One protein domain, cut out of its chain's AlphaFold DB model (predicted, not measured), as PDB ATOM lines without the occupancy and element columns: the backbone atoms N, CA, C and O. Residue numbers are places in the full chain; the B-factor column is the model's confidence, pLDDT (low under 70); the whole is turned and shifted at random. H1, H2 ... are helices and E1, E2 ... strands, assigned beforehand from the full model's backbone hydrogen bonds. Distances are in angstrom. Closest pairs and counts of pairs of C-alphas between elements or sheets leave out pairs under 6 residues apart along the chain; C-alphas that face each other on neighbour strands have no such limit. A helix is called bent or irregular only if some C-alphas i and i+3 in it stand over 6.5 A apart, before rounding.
ATOM      1  N   GLU A 624      34.197  -1.782 -32.155       70.50
ATOM      2  CA  GLU A 624      35.038  -1.251 -31.092       70.50
ATOM      3  C   GLU A 624      34.327  -0.069 -30.435       70.50
ATOM      4  O   GLU A 624      33.913   0.886 -31.086       70.50
ATOM      5  N   THR A 625      34.175  -0.131 -29.115       63.97
ATOM      6  CA  THR A 625      33.661   0.996 -28.337       63.97
ATOM      7  C   THR A 625      34.520   1.179 -27.104       63.97
ATOM      8  O   THR A 625      34.730   0.236 -26.339       63.97
ATOM      9  N   THR A 626      34.999   2.393 -26.875       53.75
ATOM     10  CA  THR A 626      35.516   2.771 -25.562       53.75
ATOM     11  C   THR A 626      34.407   2.621 -24.519       53.75
ATOM     12  O   THR A 626      33.222   2.848 -24.793       53.75
ATOM     13  N   ALA A 627      34.769   2.200 -23.308       52.97
ATOM     14  CA  ALA A 627      33.871   2.334 -22.172       52.97
ATOM     15  C   ALA A 627      33.689   3.833 -21.881       52.97
ATOM     16  O   ALA A 627      34.629   4.479 -21.427       52.97
ATOM     17  N   GLY A 628      32.509   4.379 -22.192       43.97
ATOM     18  CA  GLY A 628      32.142   5.741 -21.799       43.97
ATOM     19  C   GLY A 628      32.030   5.861 -20.278       43.97
ATOM     20  O   GLY A 628      31.670   4.881 -19.617       43.97
ATOM     21  N   ASP A 629      32.349   7.047 -19.756       34.34
ATOM     22  CA  ASP A 629      32.551   7.308 -18.327       34.34
ATOM     23  C   ASP A 629      31.423   6.743 -17.447       34.34
ATOM     24  O   ASP A 629      30.307   7.258 -17.385       34.34
ATOM     25  N   GLY A 630      31.757   5.660 -16.740       44.50
ATOM     26  CA  GLY A 630      30.998   5.105 -15.626       44.50
ATOM     27  C   GLY A 630      29.548   4.676 -15.879       44.50
ATOM     28  O   GLY A 630      28.649   5.293 -15.313       44.50
ATOM     29  N   HIS A 631      29.309   3.522 -16.531       40.94
ATOM     30  CA  HIS A 631      28.123   2.689 -16.201       40.94
ATOM     31  C   HIS A 631      28.206   1.157 -16.429       40.94
ATOM     32  O   HIS A 631      27.180   0.481 -16.353       40.94
ATOM     33  N   VAL A 632      29.387   0.552 -16.658       44.75
ATOM     34  CA  VAL A 632      29.498  -0.919 -16.846       44.75
ATOM     35  C   VAL A 632      30.529  -1.581 -15.921       44.75
ATOM     36  O   VAL A 632      31.679  -1.820 -16.283       44.75
ATOM     37  N   GLY A 633      30.067  -1.984 -14.733       45.84
ATOM     38  CA  GLY A 633      30.549  -3.184 -14.032       45.84
ATOM     39  C   GLY A 633      32.065  -3.343 -13.853       45.84
ATOM     40  O   GLY A 633      32.592  -4.420 -14.141       45.84
ATOM     41  N   GLY A 634      32.753  -2.306 -13.367       45.66
ATOM     42  CA  GLY A 634      34.149  -2.388 -12.912       45.66
ATOM     43  C   GLY A 634      35.215  -2.497 -14.007       45.66
ATOM     44  O   GLY A 634      36.334  -2.906 -13.702       45.66
ATOM     45  N   VAL A 635      34.888  -2.157 -15.255       47.44
ATOM     46  CA  VAL A 635      35.899  -1.894 -16.291       47.44
ATOM     47  C   VAL A 635      36.614  -0.574 -15.962       47.44
ATOM     48  O   VAL A 635      35.991   0.339 -15.429       47.44
ATOM     49  N   VAL A 636      37.920  -0.494 -16.229       47.16
ATOM     50  CA  VAL A 636      38.706   0.740 -16.055       47.16
ATOM     51  C   VAL A 636      38.441   1.675 -17.236       47.16
ATOM     52  O   VAL A 636      38.419   1.219 -18.380       47.16
ATOM     53  N   ASP A 637      38.263   2.964 -16.960       49.25
ATOM     54  CA  ASP A 637      38.025   3.985 -17.983       49.25
ATOM     55  C   ASP A 637      39.151   3.970 -19.038       49.25
ATOM     56  O   ASP A 637      40.333   3.824 -18.714       49.25
ATOM     57  N   GLY A 638      38.780   4.058 -20.318       66.06
ATOM     58  CA  GLY A 638      39.716   3.945 -21.446       66.06
ATOM     59  C   GLY A 638      40.045   2.518 -21.918       66.06
ATOM     60  O   GLY A 638      40.781   2.371 -22.890       66.06
ATOM     61  N   VAL A 639      39.496   1.455 -21.312       72.00
ATOM     62  CA  VAL A 639      39.584   0.098 -21.889       72.00
ATOM     63  C   VAL A 639      38.577  -0.056 -23.035       72.00
ATOM     64  O   VAL A 639      37.367   0.052 -22.829       72.00
ATOM     65  N   THR A 640      39.067  -0.359 -24.241       77.12
ATOM     66  CA  THR A 640      38.228  -0.690 -25.402       77.12
ATOM     67  C   THR A 640      37.470  -1.996 -25.165       77.12
ATOM     68  O   THR A 640      38.066  -3.031 -24.862       77.12
ATOM     69  N   ILE A 641      36.146  -1.965 -25.323       81.88
ATOM     70  CA  ILE A 641      35.271  -3.137 -25.269       81.88
ATOM     71  C   ILE A 641      34.766  -3.423 -26.684       81.88
ATOM     72  O   ILE A 641      34.051  -2.611 -27.280       81.88
ATOM     73  N   ARG A 642      35.103  -4.607 -27.201       86.50
ATOM     74  CA  ARG A 642      34.601  -5.108 -28.484       86.50
ATOM     75  C   ARG A 642      33.184  -5.651 -28.313       86.50
ATOM     76  O   ARG A 642      32.954  -6.496 -27.445       86.50
ATOM     77  N   LYS A 643      32.242  -5.176 -29.131       90.31
ATOM     78  CA  LYS A 643      30.825  -5.572 -29.124       90.31
ATOM     79  C   LYS A 643      30.432  -6.126 -30.496       90.31
ATOM     80  O   LYS A 643      30.643  -5.460 -31.499       90.31
ATOM     81  N   LYS A 644      29.811  -7.304 -30.550       91.44
ATOM     82  CA  LYS A 644      29.213  -7.870 -31.775       91.44
ATOM     83  C   LYS A 644      27.750  -8.206 -31.501       91.44
ATOM     84  O   LYS A 644      27.452  -8.795 -30.460       91.44
ATOM     85  N   ILE A 645      26.836  -7.832 -32.396       88.75
ATOM     86  CA  ILE A 645      25.459  -8.343 -32.348       88.75
ATOM     87  C   ILE A 645      25.513  -9.797 -32.827       88.75
ATOM     88  O   ILE A 645      26.113 -10.099 -33.854       88.75
ATOM     89  N   VAL A 646      24.947 -10.708 -32.042       89.44
ATOM     90  CA  VAL A 646      25.045 -12.168 -32.251       89.44
ATOM     91  C   VAL A 646      23.686 -12.866 -32.189       89.44
ATOM     92  O   VAL A 646      23.610 -14.085 -32.036       89.44
ATOM     93  N   GLY A 647      22.609 -12.089 -32.230       87.69
ATOM     94  CA  GLY A 647      21.255 -12.590 -32.096       87.69
ATOM     95  C   GLY A 647      20.228 -11.471 -32.142       87.69
ATOM     96  O   GLY A 647      20.414 -10.438 -31.500       87.69
ATOM     97  N   GLU A 648      19.116 -11.708 -32.827       89.12
ATOM     98  CA  GLU A 648      17.900 -10.901 -32.708       89.12
ATOM     99  C   GLU A 648      16.703 -11.790 -32.339       89.12
ATOM    100  O   GLU A 648      16.592 -12.929 -32.806       89.12
ATOM    101  N   ARG A 649      15.820 -11.272 -31.480       86.88
ATOM    102  CA  ARG A 649      14.562 -11.903 -31.060       86.88
ATOM    103  C   ARG A 649      13.443 -10.869 -31.022       86.88
ATOM    104  O   ARG A 649      13.625  -9.785 -30.475       86.88
ATOM    105  N   GLU A 650      12.265 -11.247 -31.493       85.31
ATOM    106  CA  GLU A 650      11.040 -10.459 -31.351       85.31
ATOM    107  C   GLU A 650      10.433 -10.617 -29.946       85.31
ATOM    108  O   GLU A 650      10.389 -11.712 -29.375       85.31
ATOM    109  N   VAL A 651      10.007  -9.498 -29.360       83.88
ATOM    110  CA  VAL A 651       9.476  -9.385 -27.996       83.88
ATOM    111  C   VAL A 651       8.331  -8.363 -27.998       83.88
ATOM    112  O   VAL A 651       8.532  -7.167 -27.782       83.88
ATOM    113  N   GLY A 652       7.110  -8.840 -28.249       86.31
ATOM    114  CA  GLY A 652       5.929  -7.980 -28.384       86.31
ATOM    115  C   GLY A 652       5.994  -7.129 -29.657       86.31
ATOM    116  O   GLY A 652       6.352  -7.632 -30.713       86.31
ATOM    117  N   LYS A 653       5.682  -5.830 -29.559       84.25
ATOM    118  CA  LYS A 653       5.703  -4.880 -30.694       84.25
ATOM    119  C   LYS A 653       7.116  -4.413 -31.113       84.25
ATOM    120  O   LYS A 653       7.253  -3.359 -31.726       84.25
ATOM    121  N   GLY A 654       8.181  -5.128 -30.751       86.94
ATOM    122  CA  GLY A 654       9.555  -4.722 -31.055       86.94
ATOM    123  C   GLY A 654      10.566  -5.854 -30.911       86.94
ATOM    124  O   GLY A 654      10.222  -6.965 -30.516       86.94
ATOM    125  N   ALA A 655      11.831  -5.571 -31.220       86.94
ATOM    126  CA  ALA A 655      12.917  -6.548 -31.157       86.94
ATOM    127  C   ALA A 655      13.906  -6.273 -30.010       86.94
ATOM    128  O   ALA A 655      14.088  -5.136 -29.561       86.94
ATOM    129  N   GLN A 656      14.586  -7.327 -29.564       88.56
ATOM    130  CA  GLN A 656      15.745  -7.289 -28.680       88.56
ATOM    131  C   GLN A 656      16.967  -7.876 -29.389       88.56
ATOM    132  O   GLN A 656      16.898  -8.949 -29.992       88.56
ATOM    133  N   LEU A 657      18.094  -7.183 -29.258       90.12
ATOM    134  CA  LEU A 657      19.400  -7.601 -29.750       90.12
ATOM    135  C   LEU A 657      20.204  -8.246 -28.628       90.12
ATOM    136  O   LEU A 657      20.246  -7.726 -27.511       90.12
ATOM    137  N   LEU A 658      20.886  -9.340 -28.947       90.75
ATOM    138  CA  LEU A 658      21.878  -9.965 -28.090       90.75
ATOM    139  C   LEU A 658      23.271  -9.463 -28.474       90.75
ATOM    140  O   LEU A 658      23.759  -9.721 -29.575       90.75
ATOM    141  N   LEU A 659      23.929  -8.779 -27.542       90.75
ATOM    142  CA  LEU A 659      25.288  -8.275 -27.702       90.75
ATOM    143  C   LEU A 659      26.285  -9.238 -27.035       90.75
ATOM    144  O   LEU A 659      26.178  -9.509 -25.838       90.75
ATOM    145  N   LYS A 660      27.263  -9.736 -27.803       92.06
ATOM    146  CA  LYS A 660      28.477 -10.433 -27.334       92.06
ATOM    147  C   LYS A 660      29.537  -9.372 -27.056       92.06
ATOM    148  O   LYS A 660      29.957  -8.677 -27.979       92.06
ATOM    149  N   PHE A 661      29.983  -9.259 -25.809       89.12
ATOM    150  CA  PHE A 661      31.059  -8.352 -25.411       89.12
ATOM    151  C   PHE A 661      32.318  -9.173 -25.136       89.12
ATOM    152  O   PHE A 661      32.281 -10.127 -24.352       89.12
ATOM    153  N   ILE A 662      33.439  -8.768 -25.726       88.19
ATOM    154  CA  ILE A 662      34.766  -9.267 -25.368       88.19
ATOM    155  C   ILE A 662      35.489  -8.155 -24.606       88.19
ATOM    156  O   ILE A 662      35.671  -7.043 -25.107       88.19
ATOM    157  N   ARG A 663      35.868  -8.461 -23.362       85.56
ATOM    158  CA  ARG A 663      36.640  -7.581 -22.480       85.56
ATOM    159  C   ARG A 663      38.113  -8.015 -22.519       85.56
ATOM    160  O   ARG A 663      38.372  -9.190 -22.245       85.56
ATOM    161  N   PRO A 664      39.077  -7.118 -22.795       84.19
ATOM    162  CA  PRO A 664      40.499  -7.452 -22.730       84.19
ATOM    163  C   PRO A 664      40.889  -8.091 -21.387       84.19
ATOM    164  O   PRO A 664      40.500  -7.608 -20.325       84.19
ATOM    165  N   GLY A 665      41.645  -9.191 -21.442       86.88
ATOM    166  CA  GLY A 665      42.112  -9.937 -20.265       86.88
ATOM    167  C   GLY A 665      41.169 -11.024 -19.723       86.88
ATOM    168  O   GLY A 665      41.588 -11.777 -18.846       86.88
ATOM    169  N   TYR A 666      39.944 -11.159 -20.241       83.81
ATOM    170  CA  TYR A 666      38.971 -12.165 -19.783       83.81
ATOM    171  C   TYR A 666      38.821 -13.332 -20.771       83.81
ATOM    172  O   TYR A 666      39.003 -13.172 -21.975       83.81
ATOM    173  N   LYS A 667      38.513 -14.534 -20.256       84.56
ATOM    174  CA  LYS A 667      38.539 -15.797 -21.023       84.56
ATOM    175  C   LYS A 667      37.198 -16.210 -21.632       84.56
ATOM    176  O   LYS A 667      37.190 -17.044 -22.531       84.56
ATOM    177  N   ARG A 668      36.069 -15.697 -21.133       85.62
ATOM    178  CA  ARG A 668      34.729 -15.963 -21.691       85.62
ATOM    179  C   ARG A 668      34.039 -14.641 -22.067       85.62
ATOM    180  O   ARG A 668      34.158 -13.682 -21.307       85.62
ATOM    181  N   PRO A 669      33.326 -14.561 -23.206       87.25
ATOM    182  CA  PRO A 669      32.551 -13.375 -23.558       87.25
ATOM    183  C   PRO A 669      31.368 -13.195 -22.599       87.25
ATOM    184  O   PRO A 669      30.750 -14.173 -22.181       87.25
ATOM    185  N   THR A 670      31.019 -11.949 -22.286       86.56
ATOM    186  CA  THR A 670      29.804 -11.616 -21.521       86.56
ATOM    187  C   THR A 670      28.678 -11.260 -22.489       86.56
ATOM    188  O   THR A 670      28.960 -10.667 -23.530       86.56
ATOM    189  N   TYR A 671      27.420 -11.556 -22.156       90.69
ATOM    190  CA  TYR A 671      26.275 -11.255 -23.022       90.69
ATOM    191  C   TYR A 671      25.261 -10.324 -22.341       90.69
ATOM    192  O   TYR A 671      25.090 -10.368 -21.122       90.69
ATOM    193  N   GLN A 672      24.587  -9.481 -23.128       89.69
ATOM    194  CA  GLN A 672      23.525  -8.582 -22.657       89.69
ATOM    195  C   GLN A 672      22.448  -8.409 -23.736       89.69
ATOM    196  O   GLN A 672      22.775  -8.227 -24.910       89.69
ATOM    197  N   THR A 673      21.175  -8.407 -23.341       88.12
ATOM    198  CA  THR A 673      20.066  -7.969 -24.204       88.12
ATOM    199  C   THR A 673      19.960  -6.449 -24.224       88.12
ATOM    200  O   THR A 673      20.000  -5.820 -23.163       88.12
ATOM    201  N   MET A 674      19.703  -5.863 -25.391       89.56
ATOM    202  CA  MET A 674      19.328  -4.455 -25.525       89.56
ATOM    203  C   MET A 674      18.090  -4.306 -26.428       89.56
ATOM    204  O   MET A 674      17.997  -5.018 -27.428       89.56
ATOM    205  N   PRO A 675      17.129  -3.408 -26.126       87.56
ATOM    206  CA  PRO A 675      16.031  -3.107 -27.047       87.56
ATOM    207  C   PRO A 675      16.581  -2.589 -28.380       87.56
ATOM    208  O   PRO A 675      17.361  -1.637 -28.386       87.56
ATOM    209  N   ALA A 676      16.169  -3.180 -29.502       87.56
ATOM    210  CA  ALA A 676      16.757  -2.904 -30.816       87.56
ATOM    211  C   ALA A 676      16.613  -1.432 -31.245       87.56
ATOM    212  O   ALA A 676      17.506  -0.885 -31.889       87.56
ATOM    213  N   GLY A 677      15.545  -0.755 -30.802       86.62
ATOM    214  CA  GLY A 677      15.339   0.682 -31.019       86.62
ATOM    215  C   GLY A 677      16.417   1.591 -30.405       86.62
ATOM    216  O   GLY A 677      16.570   2.718 -30.857       86.62
ATOM    217  N   ARG A 678      17.217   1.115 -29.434       86.62
ATOM    218  CA  ARG A 678      18.381   1.859 -28.905       86.62
ATOM    219  C   ARG A 678      19.636   1.746 -29.778       86.62
ATOM    220  O   ARG A 678      20.634   2.397 -29.486       86.62
ATOM    221  N   CYS A 679      19.624   0.907 -30.812       83.81
ATOM    222  CA  CYS A 679      20.786   0.619 -31.656       83.81
ATOM    223  C   CYS A 679      20.393   0.517 -33.137       83.81
ATOM    224  O   CYS A 679      20.845  -0.394 -33.825       83.81
ATOM    225  N   ARG A 680      19.542   1.432 -33.625       83.38
ATOM    226  CA  ARG A 680      18.917   1.364 -34.958       83.38
ATOM    227  C   ARG A 680      19.908   1.080 -36.101       83.38
ATOM    228  O   ARG A 680      19.778   0.040 -36.731       83.38
ATOM    229  N   GLY A 681      20.947   1.900 -36.283       81.38
ATOM    230  CA  GLY A 681      21.932   1.678 -37.356       81.38
ATOM    231  C   GLY A 681      22.712   0.360 -37.224       81.38
ATOM    232  O   GLY A 681      22.920  -0.344 -38.205       81.38
ATOM    233  N   ALA A 682      23.073  -0.045 -36.000       80.00
ATOM    234  CA  ALA A 682      23.740  -1.333 -35.770       80.00
ATOM    235  C   ALA A 682      22.796  -2.534 -35.989       80.00
ATOM    236  O   ALA A 682      23.243  -3.599 -36.408       80.00
ATOM    237  N   ARG A 683      21.488  -2.367 -35.743       81.50
ATOM    238  CA  ARG A 683      20.444  -3.338 -36.105       81.50
ATOM    239  C   ARG A 683      20.332  -3.468 -37.619       81.50
ATOM    240  O   ARG A 683      20.285  -4.582 -38.121       81.50
ATOM    241  N   GLU A 684      20.272  -2.346 -38.327       85.69
ATOM    242  CA  GLU A 684      20.116  -2.300 -39.782       85.69
ATOM    243  C   GLU A 684      21.325  -2.962 -40.468       85.69
ATOM    244  O   GLU A 684      21.125  -3.900 -41.240       85.69
ATOM    245  N   ALA A 685      22.555  -2.640 -40.047       82.25
ATOM    246  CA  ALA A 685      23.773  -3.329 -40.490       82.25
ATOM    247  C   ALA A 685      23.796  -4.834 -40.135       82.25
ATOM    248  O   ALA A 685      24.211  -5.660 -40.945       82.25
ATOM    249  N   PHE A 686      23.314  -5.234 -38.949       82.50
ATOM    250  CA  PHE A 686      23.206  -6.655 -38.579       82.50
ATOM    251  C   PHE A 686      22.166  -7.409 -39.425       82.50
ATOM    252  O   PHE A 686      22.386  -8.566 -39.777       82.50
ATOM    253  N   ILE A 687      21.044  -6.772 -39.775       83.19
ATOM    254  CA  ILE A 687      20.021  -7.343 -40.664       83.19
ATOM    255  C   ILE A 687      20.559  -7.467 -42.094       83.19
ATOM    256  O   ILE A 687      20.287  -8.466 -42.759       83.19
ATOM    257  N   GLU A 688      21.331  -6.491 -42.566       84.75
ATOM    258  CA  GLU A 688      21.991  -6.534 -43.869       84.75
ATOM    259  C   GLU A 688      23.047  -7.646 -43.940       84.75
ATOM    260  O   GLU A 688      22.988  -8.490 -44.836       84.75
ATOM    261  N   GLU A 689      23.927  -7.755 -42.943       79.81
ATOM    262  CA  GLU A 689      24.918  -8.835 -42.892       79.81
ATOM    263  C   GLU A 689      24.259 -10.215 -42.741       79.81
ATOM    264  O   GLU A 689      24.680 -11.183 -43.373       79.81
ATOM    265  N   LYS A 690      23.158 -10.315 -41.987       81.06
ATOM    266  CA  LYS A 690      22.341 -11.535 -41.898       81.06
ATOM    267  C   LYS A 690      21.746 -11.937 -43.253       81.06
ATOM    268  O   LYS A 690      21.776 -13.119 -43.596       81.06
ATOM    269  N   LYS A 691      21.240 -10.976 -44.041       84.44
ATOM    270  CA  LYS A 691      20.801 -11.218 -45.430       84.44
ATOM    271  C   LYS A 691      21.973 -11.704 -46.290       84.44
ATOM    272  O   LYS A 691      21.814 -12.684 -47.014       84.44
ATOM    273  N   ARG A 692      23.147 -11.066 -46.176       78.31
ATOM    274  CA  ARG A 692      24.358 -11.397 -46.949       78.31
ATOM    275  C   ARG A 692      24.889 -12.803 -46.648       78.31
ATOM    276  O   ARG A 692      25.200 -13.547 -47.572       78.31
ATOM    277  N   GLN A 693      24.942 -13.192 -45.373       74.56
ATOM    278  CA  GLN A 693      25.457 -14.494 -44.932       74.56
ATOM    279  C   GLN A 693      24.457 -15.658 -45.071       74.56
ATOM    280  O   GLN A 693      24.848 -16.806 -44.868       74.56
ATOM    281  N   LYS A 694      23.169 -15.389 -45.347       74.94
ATOM    282  CA  LYS A 694      22.061 -16.369 -45.272       74.94
ATOM    283  C   LYS A 694      21.995 -17.134 -43.932       74.94
ATOM    284  O   LYS A 694      21.466 -18.242 -43.873       74.94
ATOM    285  N   SER A 695      22.545 -16.570 -42.854       60.59
ATOM    286  CA  SER A 695      22.726 -17.271 -41.582       60.59
ATOM    287  C   SER A 695      21.533 -17.072 -40.640       60.59
ATOM    288  O   SER A 695      21.025 -15.963 -40.457       60.59
ATOM    289  N   GLU A 696      21.084 -18.149 -39.990       56.97
ATOM    290  CA  GLU A 696      20.018 -18.110 -38.976       56.97
ATOM    291  C   GLU A 696      20.529 -17.522 -37.647       56.97
ATOM    292  O   GLU A 696      20.549 -18.172 -36.603       56.97
ATOM    293  N   SER A 697      20.940 -16.253 -37.658       59.06
ATOM    294  CA  SER A 697      21.401 -15.506 -36.481       59.06
ATOM    295  C   SER A 697      20.254 -15.073 -35.544       59.06
ATOM    296  O   SER A 697      20.266 -13.996 -34.944       59.06
ATOM    297  N   HIS A 698      19.240 -15.925 -35.383       66.00
ATOM    298  CA  HIS A 698      18.238 -15.803 -34.329       66.00
ATOM    299  C   HIS A 698      18.733 -16.501 -33.063       66.00
ATOM    300  O   HIS A 698      19.072 -17.685 -33.075       66.00
ATOM    301  N   TRP A 699      18.743 -15.788 -31.930       76.00
ATOM    302  CA  TRP A 699      18.993 -16.444 -30.646       76.00
ATOM    303  C   TRP A 699      17.701 -17.099 -30.150       76.00
ATOM    304  O   TRP A 699      16.890 -16.503 -29.442       76.00
ATOM    305  N   HIS A 700      17.488 -18.344 -30.574       77.12
ATOM    306  CA  HIS A 700      16.392 -19.157 -30.068       77.12
ATOM    307  C   HIS A 700      16.618 -19.432 -28.580       77.12
ATOM    308  O   HIS A 700      17.616 -20.047 -28.191       77.12
ATOM    309  N   ILE A 701      15.692 -18.931 -27.757       82.69
ATOM    310  CA  ILE A 701      15.632 -19.241 -26.332       82.69
ATOM    311  C   ILE A 701      14.590 -20.330 -26.135       82.69
ATOM    312  O   ILE A 701      13.388 -20.095 -26.285       82.69
ATOM    313  N   GLU A 702      15.068 -21.511 -25.784       84.31
ATOM    314  CA  GLU A 702      14.241 -22.643 -25.435       84.31
ATOM    315  C   GLU A 702      13.545 -22.389 -24.094       84.31
ATOM    316  O   GLU A 702      14.176 -22.017 -23.100       84.31
ATOM    317  N   LYS A 703      12.224 -22.585 -24.076       82.38
ATOM    318  CA  LYS A 703      11.420 -22.568 -22.847       82.38
ATOM    319  C   LYS A 703      11.280 -23.955 -22.228       82.38
ATOM    320  O   LYS A 703      11.110 -24.053 -21.020       82.38
ATOM    321  N   ASP A 704      11.294 -25.002 -23.053       80.38
ATOM    322  CA  ASP A 704      10.979 -26.356 -22.617       80.38
ATOM    323  C   ASP A 704      12.240 -27.098 -22.155       80.38
ATOM    324  O   ASP A 704      13.113 -27.457 -22.951       80.38
ATOM    325  N   ALA A 705      12.308 -27.356 -20.847       80.06
ATOM    326  CA  ALA A 705      13.370 -28.138 -20.229       80.06
ATOM    327  C   ALA A 705      13.453 -29.574 -20.781       80.06
ATOM    328  O   ALA A 705      14.504 -30.198 -20.686       80.06
ATOM    329  N   ARG A 706      12.412 -30.102 -21.448       83.44
ATOM    330  CA  ARG A 706      12.437 -31.455 -22.037       83.44
ATOM    331  C   ARG A 706      13.511 -31.645 -23.112       83.44
ATOM    332  O   ARG A 706      13.934 -32.775 -23.323       83.44
ATOM    333  N   LYS A 707      14.051 -30.580 -23.727       82.94
ATOM    334  CA  LYS A 707      15.239 -30.705 -24.607       82.94
ATOM    335  C   LYS A 707      16.543 -31.007 -23.848       82.94
ATOM    336  O   LYS A 707      17.538 -31.366 -24.475       82.94
ATOM    337  N   LEU A 708      16.527 -30.914 -22.517       85.38
ATOM    338  CA  LEU A 708      17.595 -31.339 -21.610       85.38
ATOM    339  C   LEU A 708      17.394 -32.779 -21.088       85.38
ATOM    340  O   LEU A 708      18.350 -33.332 -20.555       85.38
ATOM    341  N   LYS A 709      16.228 -33.427 -21.315       81.81
ATOM    342  CA  LYS A 709      15.835 -34.738 -20.725       81.81
ATOM    343  C   LYS A 709      16.805 -35.908 -21.001       81.81
ATOM    344  O   LYS A 709      16.696 -36.971 -20.403       81.81
ATOM    345  N   HIS A 710      17.765 -35.729 -21.908       83.38
ATOM    346  CA  HIS A 710      18.771 -36.733 -22.277       83.38
ATOM    347  C   HIS A 710      20.200 -36.155 -22.326       83.38
ATOM    348  O   HIS A 710      21.027 -36.605 -23.124       83.38
ATOM    349  N   GLN A 711      20.471 -35.121 -21.520       85.56
ATOM    350  CA  GLN A 711      21.774 -34.467 -21.379       85.56
ATOM    351  C   GLN A 711      22.254 -34.569 -19.928       85.56
ATOM    352  O   GLN A 711      21.510 -34.235 -19.011       85.56
ATOM    353  N   VAL A 712      23.504 -34.985 -19.720       88.81
ATOM    354  CA  VAL A 712      24.159 -35.001 -18.400       88.81
ATOM    355  C   VAL A 712      24.860 -33.657 -18.183       88.81
ATOM    356  O   VAL A 712      25.516 -33.163 -19.102       88.81
ATOM    357  N   TRP A 713      24.762 -33.057 -16.990       89.69
ATOM    358  CA  TRP A 713      25.359 -31.736 -16.714       89.69
ATOM    359  C   TRP A 713      26.878 -31.708 -16.946       89.69
ATOM    360  O   TRP A 713      27.417 -30.734 -17.470       89.69
ATOM    361  N   GLU A 714      27.574 -32.813 -16.674       88.56
ATOM    362  CA  GLU A 714      29.007 -32.968 -16.950       88.56
ATOM    363  C   GLU A 714      29.375 -32.813 -18.432       88.56
ATOM    364  O   GLU A 714      30.470 -32.333 -18.749       88.56
ATOM    365  N   HIS A 715      28.457 -33.164 -19.336       90.50
ATOM    366  CA  HIS A 715      28.593 -33.004 -20.783       90.50
ATOM    367  C   HIS A 715      28.137 -31.622 -21.269       90.50
ATOM    368  O   HIS A 715      28.248 -31.330 -22.458       90.50
ATOM    369  N   LEU A 716      27.676 -30.738 -20.379       91.38
ATOM    370  CA  LEU A 716      27.269 -29.370 -20.687       91.38
ATOM    371  C   LEU A 716      28.261 -28.347 -20.116       91.38
ATOM    372  O   LEU A 716      28.889 -28.548 -19.079       91.38
ATOM    373  N   ARG A 717      28.426 -27.203 -20.781       90.69
ATOM    374  CA  ARG A 717      29.163 -26.048 -20.229       90.69
ATOM    375  C   ARG A 717      28.396 -24.760 -20.451       90.69
ATOM    376  O   ARG A 717      27.811 -24.554 -21.518       90.69
ATOM    377  N   LEU A 718      28.509 -23.849 -19.485       92.19
ATOM    378  CA  LEU A 718      28.032 -22.477 -19.616       92.19
ATOM    379  C   LEU A 718      28.868 -21.732 -20.677       92.19
ATOM    380  O   LEU A 718      29.970 -21.235 -20.427       92.19
ATOM    381  N   GLY A 719      28.351 -21.683 -21.901       89.00
ATOM    382  CA  GLY A 719      28.927 -20.982 -23.048       89.00
ATOM    383  C   GLY A 719      28.594 -19.488 -23.100       89.00
ATOM    384  O   GLY A 719      29.103 -18.793 -23.979       89.00
ATOM    385  N   GLY A 720      27.754 -18.999 -22.183       90.44
ATOM    386  CA  GLY A 720      27.330 -17.606 -22.076       90.44
ATOM    387  C   GLY A 720      26.296 -17.403 -20.967       90.44
ATOM    388  O   GLY A 720      25.412 -18.239 -20.808       90.44
ATOM    389  N   VAL A 721      26.372 -16.282 -20.248       90.69
ATOM    390  CA  VAL A 721      25.302 -15.795 -19.358       90.69
ATOM    391  C   VAL A 721      24.832 -14.443 -19.874       90.69
ATOM    392  O   VAL A 721      25.653 -13.548 -20.104       90.69
ATOM    393  N   CYS A 722      23.519 -14.300 -20.047       91.62
ATOM    394  CA  CYS A 722      22.862 -13.057 -20.422       91.62
ATOM    395  C   CYS A 722      21.775 -12.726 -19.399       91.62
ATOM    396  O   CYS A 722      20.813 -13.473 -19.256       91.62
ATOM    397  N   GLN A 723      21.901 -11.590 -18.717       87.88
ATOM    398  CA  GLN A 723      20.853 -11.073 -17.839       87.88
ATOM    399  C   GLN A 723      20.037 -10.037 -18.611       87.88
ATOM    400  O   GLN A 723      20.580  -9.022 -19.056       87.88
ATOM    401  N   GLN A 724      18.742 -10.299 -18.789       83.94
ATOM    402  CA  GLN A 724      17.802  -9.298 -19.271       83.94
ATOM    403  C   GLN A 724      17.318  -8.476 -18.068       83.94
ATOM    404  O   GLN A 724      16.780  -9.057 -17.123       83.94
ATOM    405  N   PRO A 725      17.484  -7.139 -18.068       75.25
ATOM    406  CA  PRO A 725      16.882  -6.310 -17.035       75.25
ATOM    407  C   PRO A 725      15.357  -6.460 -17.100       75.25
ATOM    408  O   PRO A 725      14.773  -6.434 -18.189       75.25
ATOM    409  N   GLY A 726      14.723  -6.624 -15.937       71.00
ATOM    410  CA  GLY A 726      13.266  -6.684 -15.834       71.00
ATOM    411  C   GLY A 726      12.597  -5.427 -16.416       71.00
ATOM    412  O   GLY A 726      13.244  -4.379 -16.541       71.00
ATOM    413  N   PRO A 727      11.309  -5.504 -16.798       64.44
ATOM    414  CA  PRO A 727      10.573  -4.330 -17.256       64.44
ATOM    415  C   PRO A 727      10.629  -3.237 -16.181       64.44
ATOM    416  O   PRO A 727      10.308  -3.480 -15.025       64.44
ATOM    417  N   GLN A 728      11.021  -2.013 -16.549       50.88
ATOM    418  CA  GLN A 728      11.290  -0.931 -15.583       50.88
ATOM    419  C   GLN A 728      10.034  -0.387 -14.861       50.88
ATOM    420  O   GLN A 728      10.121   0.627 -14.166       50.88
ATOM    421  N   ARG A 729       8.863  -1.015 -15.034       44.19
ATOM    422  CA  ARG A 729       7.589  -0.571 -14.464       44.19
ATOM    423  C   ARG A 729       7.224  -1.360 -13.202       44.19
ATOM    424  O   ARG A 729       6.668  -2.446 -13.275       44.19
ATOM    425  N   ILE A 730       7.446  -0.677 -12.081       41.88
ATOM    426  CA  ILE A 730       6.675  -0.738 -10.829       41.88
ATOM    427  C   ILE A 730       6.917  -1.962  -9.923       41.88
ATOM    428  O   ILE A 730       7.293  -1.736  -8.775       41.88
ATOM    429  N   ASP A 731       6.815  -3.207 -10.392       45.78
ATOM    430  CA  ASP A 731       6.878  -4.379  -9.493       45.78
ATOM    431  C   ASP A 731       8.317  -4.725  -9.059       45.78
ATOM    432  O   ASP A 731       9.053  -5.453  -9.735       45.78
ATOM    433  N   THR A 732       8.714  -4.208  -7.888       51.88
ATOM    434  CA  THR A 732      10.084  -4.242  -7.332       51.88
ATOM    435  C   THR A 732      10.671  -5.632  -7.113       51.88
ATOM    436  O   THR A 732      11.889  -5.753  -6.992       51.88
ATOM    437  N   ASN A 733       9.829  -6.662  -7.064       56.19
ATOM    438  CA  ASN A 733      10.217  -8.022  -6.692       56.19
ATOM    439  C   ASN A 733      10.506  -8.904  -7.924       56.19
ATOM    440  O   ASN A 733      10.873 -10.071  -7.787       56.19
ATOM    441  N   THR A 734      10.362  -8.361  -9.138       57.59
ATOM    442  CA  THR A 734      10.566  -9.105 -10.387       57.59
ATOM    443  C   THR A 734      12.060  -9.304 -10.668       57.59
ATOM    444  O   THR A 734      12.717  -8.436 -11.247       57.59
ATOM    445  N   LEU A 735      12.609 -10.456 -10.264       64.12
ATOM    446  CA  LEU A 735      14.010 -10.816 -10.515       64.12
ATOM    447  C   LEU A 735      14.362 -10.747 -12.020       64.12
ATOM    448  O   LEU A 735      13.555 -11.150 -12.863       64.12
ATOM    449  N   PRO A 736      15.567 -10.265 -12.392       75.31
ATOM    450  CA  PRO A 736      15.955 -10.115 -13.791       75.31
ATOM    451  C   PRO A 736      16.079 -11.475 -14.488       75.31
ATOM    452  O   PRO A 736      16.840 -12.349 -14.058       75.31
ATOM    453  N   THR A 737      15.359 -11.641 -15.600       85.31
ATOM    454  CA  THR A 737      15.336 -12.891 -16.365       85.31
ATOM    455  C   THR A 737      16.738 -13.234 -16.861       85.31
ATOM    456  O   THR A 737      17.293 -12.578 -17.745       85.31
ATOM    457  N   THR A 738      17.320 -14.275 -16.274       89.19
ATOM    458  CA  THR A 738      18.663 -14.748 -16.611       89.19
ATOM    459  C   THR A 738      18.570 -15.890 -17.615       89.19
ATOM    460  O   THR A 738      17.747 -16.794 -17.466       89.19
ATOM    461  N   PHE A 739      19.418 -15.841 -18.638       91.44
ATOM    462  CA  PHE A 739      19.517 -16.837 -19.697       91.44
ATOM    463  C   PHE A 739      20.922 -17.430 -19.755       91.44
ATOM    464  O   PHE A 739      21.919 -16.702 -19.697       91.44
ATOM    465  N   TYR A 740      20.994 -18.741 -19.957       93.25
ATOM    466  CA  TYR A 740      22.239 -19.479 -20.128       93.25
ATOM    467  C   TYR A 740      22.356 -20.015 -21.553       93.25
ATOM    468  O   TYR A 740      21.456 -20.695 -22.042       93.25
ATOM    469  N   LYS A 741      23.484 -19.750 -22.215       94.00
ATOM    470  CA  LYS A 741      23.863 -20.424 -23.458       94.00
ATOM    471  C   LYS A 741      24.567 -21.716 -23.095       94.00
ATOM    472  O   LYS A 741      25.712 -21.672 -22.648       94.00
ATOM    473  N   LEU A 742      23.914 -22.851 -23.297       93.31
ATOM    474  CA  LEU A 742      24.536 -24.152 -23.067       93.31
ATOM    475  C   LEU A 742      25.294 -24.602 -24.324       93.31
ATOM    476  O   LEU A 742      24.932 -24.274 -25.457       93.31
ATOM    477  N   ARG A 743      26.397 -25.321 -24.122       90.88
ATOM    478  CA  ARG A 743      27.162 -26.027 -25.161       90.88
ATOM    479  C   ARG A 743      27.326 -27.472 -24.718       90.88
ATOM    480  O   ARG A 743      27.696 -27.680 -23.564       90.88
ATOM    481  N   SER A 744      27.122 -28.427 -25.624       89.62
ATOM    482  CA  SER A 744      27.648 -29.778 -25.413       89.62
ATOM    483  C   SER A 744      29.179 -29.750 -25.473       89.62
ATOM    484  O   SER A 744      29.767 -29.024 -26.279       89.62
ATOM    485  N   VAL A 745      29.809 -30.516 -24.589       85.69
ATOM    486  CA  VAL A 745      31.229 -30.903 -24.616       85.69
ATOM    487  C   VAL A 745      31.401 -32.222 -25.360       85.69
ATOM    488  O   VAL A 745      32.472 -32.491 -25.903       85.69
ATOM    489  N   ASP A 746      30.353 -33.047 -25.364       80.62
ATOM    490  CA  ASP A 746      30.374 -34.364 -25.968       80.62
ATOM    491  C   ASP A 746      30.476 -34.253 -27.497       80.62
ATOM    492  O   ASP A 746      29.619 -33.681 -28.177       80.62
ATOM    493  N   LYS A 747      31.549 -34.841 -28.031       74.44
ATOM    494  CA  LYS A 747      31.817 -34.932 -29.469       74.44
ATOM    495  C   LYS A 747      30.843 -35.872 -30.177       74.44
ATOM    496  O   LYS A 747      30.626 -35.705 -31.374       74.44
ATOM    497  N   TYR A 748      30.279 -36.843 -29.461       68.00
ATOM    498  CA  TYR A 748      29.360 -37.845 -29.997       68.00
ATOM    499  C   TYR A 748      27.910 -37.332 -30.041       68.00
ATOM    500  O   TYR A 748      27.130 -37.770 -30.887       68.00
ATOM    501  N   ARG A 749      27.559 -36.335 -29.214       69.00
ATOM    502  CA  ARG A 749      26.318 -35.547 -29.311       69.00
ATOM    503  C   ARG A 749      26.603 -34.037 -29.404       69.00
ATOM    504  O   ARG A 749      26.442 -33.315 -28.412       69.00
ATOM    505  N   PRO A 750      26.951 -33.518 -30.599       68.44
ATOM    506  CA  PRO A 750      27.143 -32.087 -30.839       68.44
ATOM    507  C   PRO A 750      25.804 -31.324 -30.837       68.44
ATOM    508  O   PRO A 750      25.265 -30.939 -31.875       68.44
ATOM    509  N   PHE A 751      25.246 -31.085 -29.649       73.38
ATOM    510  CA  PHE A 751      24.062 -30.244 -29.480       73.38
ATOM    511  C   PHE A 751      24.375 -28.793 -29.882       73.38
ATOM    512  O   PHE A 751      25.265 -28.158 -29.303       73.38
ATOM    513  N   LYS A 752      23.628 -28.256 -30.864       79.31
ATOM    514  CA  LYS A 752      23.702 -26.841 -31.274       79.31
ATOM    515  C   LYS A 752      23.570 -25.946 -30.037       79.31
ATOM    516  O   LYS A 752      22.727 -26.181 -29.179       79.31
ATOM    517  N   SER A 753      24.414 -24.919 -29.931       86.62
ATOM    518  CA  SER A 753      24.518 -24.130 -28.698       86.62
ATOM    519  C   SER A 753      23.330 -23.177 -28.502       86.62
ATOM    520  O   SER A 753      23.355 -22.023 -28.943       86.62
ATOM    521  N   THR A 754      22.307 -23.689 -27.824       90.06
ATOM    522  CA  THR A 754      21.004 -23.052 -27.579       90.06
ATOM    523  C   THR A 754      20.986 -22.264 -26.266       90.06
ATOM    524  O   THR A 754      21.747 -22.545 -25.335       90.06
ATOM    525  N   TRP A 755      20.117 -21.254 -26.193       93.31
ATOM    526  CA  TRP A 755      19.859 -20.491 -24.973       93.31
ATOM    527  C   TRP A 755      18.671 -21.070 -24.205       93.31
ATOM    528  O   TRP A 755      17.667 -21.424 -24.808       93.31
ATOM    529  N   PHE A 756      18.759 -21.107 -22.881       93.38
ATOM    530  CA  PHE A 756      17.696 -21.550 -21.975       93.38
ATOM    531  C   PHE A 756      17.451 -20.485 -20.901       93.38
ATOM    532  O   PHE A 756      18.351 -19.706 -20.575       93.38
ATOM    533  N   TYR A 757      16.248 -20.444 -20.330       93.06
ATOM    534  CA  TYR A 757      15.957 -19.670 -19.115       93.06
ATOM    535  C   TYR A 757      16.669 -20.309 -17.904       93.06
ATOM    536  O   TYR A 757      16.668 -21.535 -17.814       93.06
ATOM    537  N   LYS A 758      17.209 -19.529 -16.946       93.75
ATOM    538  CA  LYS A 758      17.834 -20.075 -15.715       93.75
ATOM    539  C   LYS A 758      16.910 -21.081 -15.024       93.75
ATOM    540  O   LYS A 758      17.334 -22.197 -14.767       93.75
ATOM    541  N   SER A 759      15.636 -20.727 -14.849       92.06
ATOM    542  CA  SER A 759      14.607 -21.585 -14.244       92.06
ATOM    543  C   SER A 759      14.334 -22.893 -14.998       92.06
ATOM    544  O   SER A 759      13.967 -23.878 -14.372       92.06
ATOM    545  N   ALA A 760      14.532 -22.938 -16.320       91.94
ATOM    546  CA  ALA A 760      14.405 -24.172 -17.102       91.94
ATOM    547  C   ALA A 760      15.646 -25.077 -16.981       91.94
ATOM    548  O   ALA A 760      15.567 -26.262 -17.282       91.94
ATOM    549  N   VAL A 761      16.786 -24.522 -16.551       94.00
ATOM    550  CA  VAL A 761      18.023 -25.270 -16.287       94.00
ATOM    551  C   VAL A 761      18.059 -25.741 -14.830       94.00
ATOM    552  O   VAL A 761      18.273 -26.923 -14.604       94.00
ATOM    553  N   THR A 762      17.761 -24.872 -13.856       93.81
ATOM    554  CA  THR A 762      17.673 -25.228 -12.420       93.81
ATOM    555  C   THR A 762      16.416 -26.025 -12.055       93.81
ATOM    556  O   THR A 762      16.301 -26.509 -10.939       93.81
ATOM    557  N   GLY A 763      15.443 -26.126 -12.966       92.31
ATOM    558  CA  GLY A 763      14.279 -27.013 -12.847       92.31
ATOM    559  C   GLY A 763      14.483 -28.387 -13.497       92.31
ATOM    560  O   GLY A 763      13.514 -29.117 -13.677       92.31
ATOM    561  N   TYR A 764      15.713 -28.707 -13.915       93.31
ATOM    562  CA  TYR A 764      16.077 -29.996 -14.517       93.31
ATOM    563  C   TYR A 764      17.436 -30.520 -14.022       93.31
ATOM    564  O   TYR A 764      17.617 -31.724 -13.871       93.31
ATOM    565  N   PHE A 765      18.382 -29.622 -13.751       94.75
ATOM    566  CA  PHE A 765      19.643 -29.913 -13.076       94.75
ATOM    567  C   PHE A 765      19.656 -29.292 -11.682       94.75
ATOM    568  O   PHE A 765      19.047 -28.243 -11.467       94.75
ATOM    569  N   ASP A 766      20.409 -29.922 -10.784       94.94
ATOM    570  CA  ASP A 766      20.699 -29.447  -9.433       94.94
ATOM    571  C   ASP A 766      21.074 -27.942  -9.420       94.94
ATOM    572  O   ASP A 766      22.030 -27.538 -10.103       94.94
ATOM    573  N   PRO A 767      20.339 -27.098  -8.663       94.00
ATOM    574  CA  PRO A 767      20.647 -25.685  -8.502       94.00
ATOM    575  C   PRO A 767      22.100 -25.404  -8.103       94.00
ATOM    576  O   PRO A 767      22.691 -24.484  -8.671       94.00
ATOM    577  N   GLU A 768      22.706 -26.183  -7.204       93.12
ATOM    578  CA  GLU A 768      24.078 -25.954  -6.736       93.12
ATOM    579  C   GLU A 768      25.100 -26.177  -7.853       93.12
ATOM    580  O   GLU A 768      25.980 -25.339  -8.080       93.12
ATOM    581  N   MET A 769      24.944 -27.252  -8.634       94.00
ATOM    582  CA  MET A 769      25.789 -27.516  -9.804       94.00
ATOM    583  C   MET A 769      25.691 -26.401 -10.858       94.00
ATOM    584  O   MET A 769      26.675 -26.089 -11.545       94.00
ATOM    585  N   VAL A 770      24.503 -25.804 -11.003       93.12
ATOM    586  CA  VAL A 770      24.236 -24.702 -11.935       93.12
ATOM    587  C   VAL A 770      24.830 -23.385 -11.422       93.12
ATOM    588  O   VAL A 770      25.509 -22.686 -12.181       93.12
ATOM    589  N   GLU A 771      24.654 -23.067 -10.138       92.69
ATOM    590  CA  GLU A 771      25.230 -21.883  -9.486       92.69
ATOM    591  C   GLU A 771      26.769 -21.953  -9.453       92.69
ATOM    592  O   GLU A 771      27.443 -20.947  -9.694       92.69
ATOM    593  N   ALA A 772      27.348 -23.144  -9.263       92.62
ATOM    594  CA  ALA A 772      28.790 -23.366  -9.294       92.62
ATOM    595  C   ALA A 772      29.407 -23.088 -10.681       92.62
ATOM    596  O   ALA A 772      30.416 -22.374 -10.766       92.62
ATOM    597  N   ASP A 773      28.824 -23.589 -11.786       92.25
ATOM    598  CA  ASP A 773      29.328 -23.265 -13.137       92.25
ATOM    599  C   ASP A 773      28.974 -21.817 -13.555       92.25
ATOM    600  O   ASP A 773      29.752 -21.213 -14.296       92.25
ATOM    601  N   GLU A 774      27.911 -21.194 -13.015       92.56
ATOM    602  CA  GLU A 774      27.630 -19.745 -13.155       92.56
ATOM    603  C   GLU A 774      28.689 -18.877 -12.451       92.56
ATOM    604  O   GLU A 774      29.272 -17.986 -13.077       92.56
ATOM    605  N   MET A 775      29.027 -19.161 -11.193       91.12
ATOM    606  CA  MET A 775      30.073 -18.454 -10.439       91.12
ATOM    607  C   MET A 775      31.453 -18.598 -11.098       91.12
ATOM    608  O   MET A 775      32.215 -17.634 -11.230       91.12
ATOM    609  N   LYS A 776      31.763 -19.798 -11.590       91.50
ATOM    610  CA  LYS A 776      32.970 -20.124 -12.365       91.50
ATOM    611  C   LYS A 776      32.973 -19.442 -13.738       91.50
ATOM    612  O   LYS A 776      34.020 -18.942 -14.154       91.50
ATOM    613  N   PHE A 777      31.830 -19.349 -14.423       90.81
ATOM    614  CA  PHE A 777      31.681 -18.569 -15.654       90.81
ATOM    615  C   PHE A 777      31.950 -17.087 -15.399       90.81
ATOM    616  O   PHE A 777      32.784 -16.501 -16.087       90.81
ATOM    617  N   ALA A 778      31.310 -16.500 -14.388       86.75
ATOM    618  CA  ALA A 778      31.446 -15.095 -14.023       86.75
ATOM    619  C   ALA A 778      32.901 -14.726 -13.680       86.75
ATOM    620  O   ALA A 778      33.446 -13.746 -14.197       86.75
ATOM    621  N   LYS A 779      33.586 -15.587 -12.912       88.00
ATOM    622  CA  LYS A 779      35.024 -15.478 -12.609       88.00
ATOM    623  C   LYS A 779      35.914 -15.532 -13.863       88.00
ATOM    624  O   LYS A 779      36.968 -14.901 -13.882       88.00
ATOM    625  N   LEU A 780      35.504 -16.256 -14.909       86.00
ATOM    626  CA  LEU A 780      36.221 -16.353 -16.192       86.00
ATOM    627  C   LEU A 780      35.847 -15.252 -17.203       86.00
ATOM    628  O   LEU A 780      36.659 -14.947 -18.081       86.00
ATOM    629  N   SER A 781      34.648 -14.671 -17.103       82.00
ATOM    630  CA  SER A 781      34.127 -13.635 -18.008       82.00
ATOM    631  C   SER A 781      34.356 -12.203 -17.510       82.00
ATOM    632  O   SER A 781      34.282 -11.250 -18.286       82.00
ATOM    633  N   GLY A 782      34.636 -12.034 -16.215       83.31
ATOM    634  CA  GLY A 782      34.760 -10.721 -15.585       83.31
ATOM    635  C   GLY A 782      33.424 -10.077 -15.223       83.31
ATOM    636  O   GLY A 782      33.397  -8.904 -14.844       83.31
ATOM    637  N   GLN A 783      32.313 -10.811 -15.323       79.94
ATOM    638  CA  GLN A 783      31.069 -10.400 -14.683       79.94
ATOM    639  C   GLN A 783      31.228 -10.494 -13.166       79.94
ATOM    640  O   GLN A 783      31.509 -11.552 -12.610       79.94
ATOM    641  N   LYS A 784      30.975  -9.380 -12.478       74.56
ATOM    642  CA  LYS A 784      30.531  -9.443 -11.090       74.56
ATOM    643  C   LYS A 784      29.052  -9.811 -11.127       74.56
ATOM    644  O   LYS A 784      28.243  -8.986 -11.542       74.56
ATOM    645  N   LEU A 785      28.715 -11.035 -10.726       64.69
ATOM    646  CA  LEU A 785      27.337 -11.366 -10.369       64.69
ATOM    647  C   LEU A 785      26.920 -10.447  -9.212       64.69
ATOM    648  O   LEU A 785      27.699 -10.226  -8.278       64.69
ATOM    649  N   ALA A 786      25.720  -9.879  -9.286       58.25
ATOM    650  CA  ALA A 786      25.157  -9.127  -8.174       58.25
ATOM    651  C   ALA A 786      24.798 -10.125  -7.062       58.25
ATOM    652  O   ALA A 786      23.825 -10.858  -7.204       58.25
ATOM    653  N   LYS A 787      25.606 -10.178  -5.988       52.03
ATOM    654  CA  LYS A 787      25.472 -11.172  -4.896       52.03
ATOM    655  C   LYS A 787      24.052 -11.253  -4.316       52.03
ATOM    656  O   LYS A 787      23.600 -12.335  -3.976       52.03
ATOM    657  N   LYS A 788      23.365 -10.113  -4.257       50.25
ATOM    658  CA  LYS A 788      21.911  -9.969  -4.381       50.25
ATOM    659  C   LYS A 788      21.673  -8.747  -5.272       50.25
ATOM    660  O   LYS A 788      22.496  -7.825  -5.276       50.25
ATOM    661  N   TRP A 789      20.567  -8.714  -6.012       47.59
ATOM    662  CA  TRP A 789      20.057  -7.443  -6.529       47.59
ATOM    663  C   TRP A 789      19.336  -6.748  -5.380       47.59
ATOM    664  O   TRP A 789      18.204  -7.102  -5.070       47.59
ATOM    665  N   LEU A 790      20.020  -5.793  -4.743       38.31
ATOM    666  CA  LEU A 790      19.408  -4.891  -3.768       38.31
ATOM    667  C   LEU A 790      18.162  -4.266  -4.411       38.31
ATOM    668  O   LEU A 790      18.257  -3.659  -5.485       38.31
ATOM    669  N   THR A 791      17.008  -4.420  -3.767       50.78
ATOM    670  CA  THR A 791      15.762  -3.747  -4.151       50.78
ATOM    671  C   THR A 791      15.966  -2.231  -4.202       50.78
ATOM    672  O   THR A 791      16.931  -1.697  -3.652       50.78
ATOM    673  N   LYS A 792      15.038  -1.480  -4.815       47.38
ATOM    674  CA  LYS A 792      15.097  -0.003  -4.773       47.38
ATOM    675  C   LYS A 792      15.228   0.544  -3.343       47.38
ATOM    676  O   LYS A 792      15.863   1.579  -3.172       47.38
ATOM    677  N   ILE A 793      14.663  -0.155  -2.355       49.62
ATOM    678  CA  ILE A 793      14.729   0.189  -0.931       49.62
ATOM    679  C   ILE A 793      16.140  -0.082  -0.394       49.62
ATOM    680  O   ILE A 793      16.836   0.867  -0.047       49.62
ATOM    681  N   GLU A 794      16.625  -1.327  -0.431       50.56
ATOM    682  CA  GLU A 794      17.963  -1.680   0.082       50.56
ATOM    683  C   GLU A 794      19.096  -0.936  -0.654       50.56
ATOM    684  O   GLU A 794      20.129  -0.608  -0.068       50.56
ATOM    685  N   LEU A 795      18.923  -0.637  -1.947       48.34
ATOM    686  CA  LEU A 795      19.862   0.169  -2.726       48.34
ATOM    687  C   LEU A 795      19.826   1.636  -2.285       48.34
ATOM    688  O   LEU A 795      20.887   2.241  -2.116       48.34
ATOM    689  N   ALA A 796      18.635   2.202  -2.058       53.31
ATOM    690  CA  ALA A 796      18.503   3.534  -1.482       53.31
ATOM    691  C   ALA A 796      19.115   3.589  -0.077       53.31
ATOM    692  O   ALA A 796      19.785   4.565   0.232       53.31
ATOM    693  N   GLU A 797      18.992   2.542   0.740       60.12
ATOM    694  CA  GLU A 797      19.597   2.462   2.076       60.12
ATOM    695  C   GLU A 797      21.113   2.245   2.053       60.12
ATOM    696  O   GLU A 797      21.841   2.856   2.838       60.12
ATOM    697  N   THR A 798      21.625   1.471   1.097       61.59
ATOM    698  CA  THR A 798      23.068   1.322   0.847       61.59
ATOM    699  C   THR A 798      23.682   2.648   0.376       61.59
ATOM    700  O   THR A 798      24.785   3.019   0.779       61.59
ATOM    701  N   ILE A 799      22.950   3.422  -0.434       64.69
ATOM    702  CA  ILE A 799      23.348   4.778  -0.830       64.69
ATOM    703  C   ILE A 799      23.210   5.749   0.353       64.69
ATOM    704  O   ILE A 799      24.141   6.504   0.617       64.69
ATOM    705  N   ARG A 800      22.106   5.710   1.109       61.50
ATOM    706  CA  ARG A 800      21.820   6.560   2.282       61.50
ATOM    707  C   ARG A 800      22.894   6.375   3.356       61.50
ATOM    708  O   ARG A 800      23.489   7.358   3.780       61.50
ATOM    709  N   SER A 801      23.239   5.141   3.720       69.31
ATOM    710  CA  SER A 801      24.348   4.828   4.640       69.31
ATOM    711  C   SER A 801      25.719   5.223   4.065       69.31
ATOM    712  O   SER A 801      26.519   5.863   4.755       69.31
ATOM    713  N   GLY A 802      25.976   4.951   2.780       67.56
ATOM    714  CA  GLY A 802      27.193   5.364   2.067       67.56
ATOM    715  C   GLY A 802      27.363   6.882   1.877       67.56
ATOM    716  O   GLY A 802      28.482   7.350   1.653       67.56
ATOM    717  N   VAL A 803      26.278   7.657   1.973       65.44
ATOM    718  CA  VAL A 803      26.254   9.129   1.941       65.44
ATOM    719  C   VAL A 803      26.341   9.698   3.357       65.44
ATOM    720  O   VAL A 803      27.198  10.543   3.607       65.44
ATOM    721  N   LEU A 804      25.552   9.199   4.312       62.16
ATOM    722  CA  LEU A 804      25.594   9.630   5.716       62.16
ATOM    723  C   LEU A 804      26.991   9.441   6.330       62.16
ATOM    724  O   LEU A 804      27.493  10.348   6.991       62.16
ATOM    725  N   SER A 805      27.660   8.322   6.033       64.38
ATOM    726  CA  SER A 805      29.047   8.056   6.459       64.38
ATOM    727  C   SER A 805      30.102   8.958   5.795       64.38
ATOM    728  O   SER A 805      31.176   9.152   6.360       64.38
TER     729      SER A 805
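AT A GLANCE: This is residues 624 to 805 of the 997 residues of an uncharacterized protein of Hyaloscypha hepaticicola (UniProt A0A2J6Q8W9). Two small antiparallel sheets, E1 to E4 and E5 to E7, meet at a point between E4 and E5 in one strongly twisted sheet; H1 crosses one face over E2 and E3, and H4 crosses the opposite face over E5. H5 is a tail helix away from this body, and its residues 799 to 805 stick out free. The printed part has 182 residues with seven named strands and five named helices, in the chain order E1 E2 E3 E4 H1 H2 E5 E6 E7 H3 H4 H5; the sheet, in order E1 E2 E3 E4 E5 E6 E7, is mixed, and so is the class, helices and strands. The whole is compact, with a radius of gyration of the C-alphas of 17.9 A and spans of 59 by 41 by 37 A.

HOW THE PARTS SIT: E1, residues 624 to 626, E2, 640 to 650, E3, 655 to 662, and E4, 670 to 675, form a meander, each strand the antiparallel neighbour of the one before. N 641 and O 625 are 2.8 A apart, N 644 and O 660 2.9 A, and N 657 and O 674 2.8 A, within hydrogen-bond range. H1, residues 676 to 693, is on the sheet at a height of 8.6 A, over E2 and only just over E3, on which 3 of its C-alphas fall; it runs across the strands, at 83 degrees to E2 on the local plane. The closest C-alphas of E2 and H1 are those of Ile 645 and Phe 686, 6.8 A apart. H2, residues 705 to 708, only grazes the sheet. E5, residues 716 to 723, meets E4 only at a point, where C-alphas 671 and 722 face each other at 4.7 A. E5, E6, residues 738 to 744, and E7, 755 to 757, form a second meander; N 719 and O 741 are 2.7 A apart and N 740 and O 756 2.9 A, within hydrogen-bond range. H3, residues 758 to 762, stands at the sheet's level. H4, residues 767 to 781, lies over E5 at a height of 8.9 A, on the opposite face from H1, with C-alphas Leu 718 and Asp 773 the closest of E5 and H4, at 6.7 A. H5, residues 792 to 805, is not on the sheet. Every O i to N i+4 pair is within hydrogen-bond range in H3, H4 and H5, and 11 of 14 are in H1; H2 is too short for such a pair.

IN THESE COORDINATES: E1 begins at C-alpha 624 (35.038, -1.251, -31.092). E2 is 29.5 A long and bends by 52 degrees at residue 647; E3 is 22.8 A and E4 17.1 A. H1, 20.2 A, is irregular, with C-alphas 678 and 681 9.2 A apart. E5 and E6 are 19.6 A each, and H4 is 20.4 A. H5, 19.6 A, ends at C-alpha 805 (29.047, 8.056, 6.459).

THE WHOLE: The two C-alphas farthest apart, those of Tyr 748 and Leu 804, are 59.5 A apart. The printed part has no cut. The links E1 to E2, H1 to H2 and E5 to E6 are long. The mean pLDDT of the printed part is 77.5; residues 625 to 638, 695 to 698, 727 to 735, 748 to 750 and 785 to 805 are under 70.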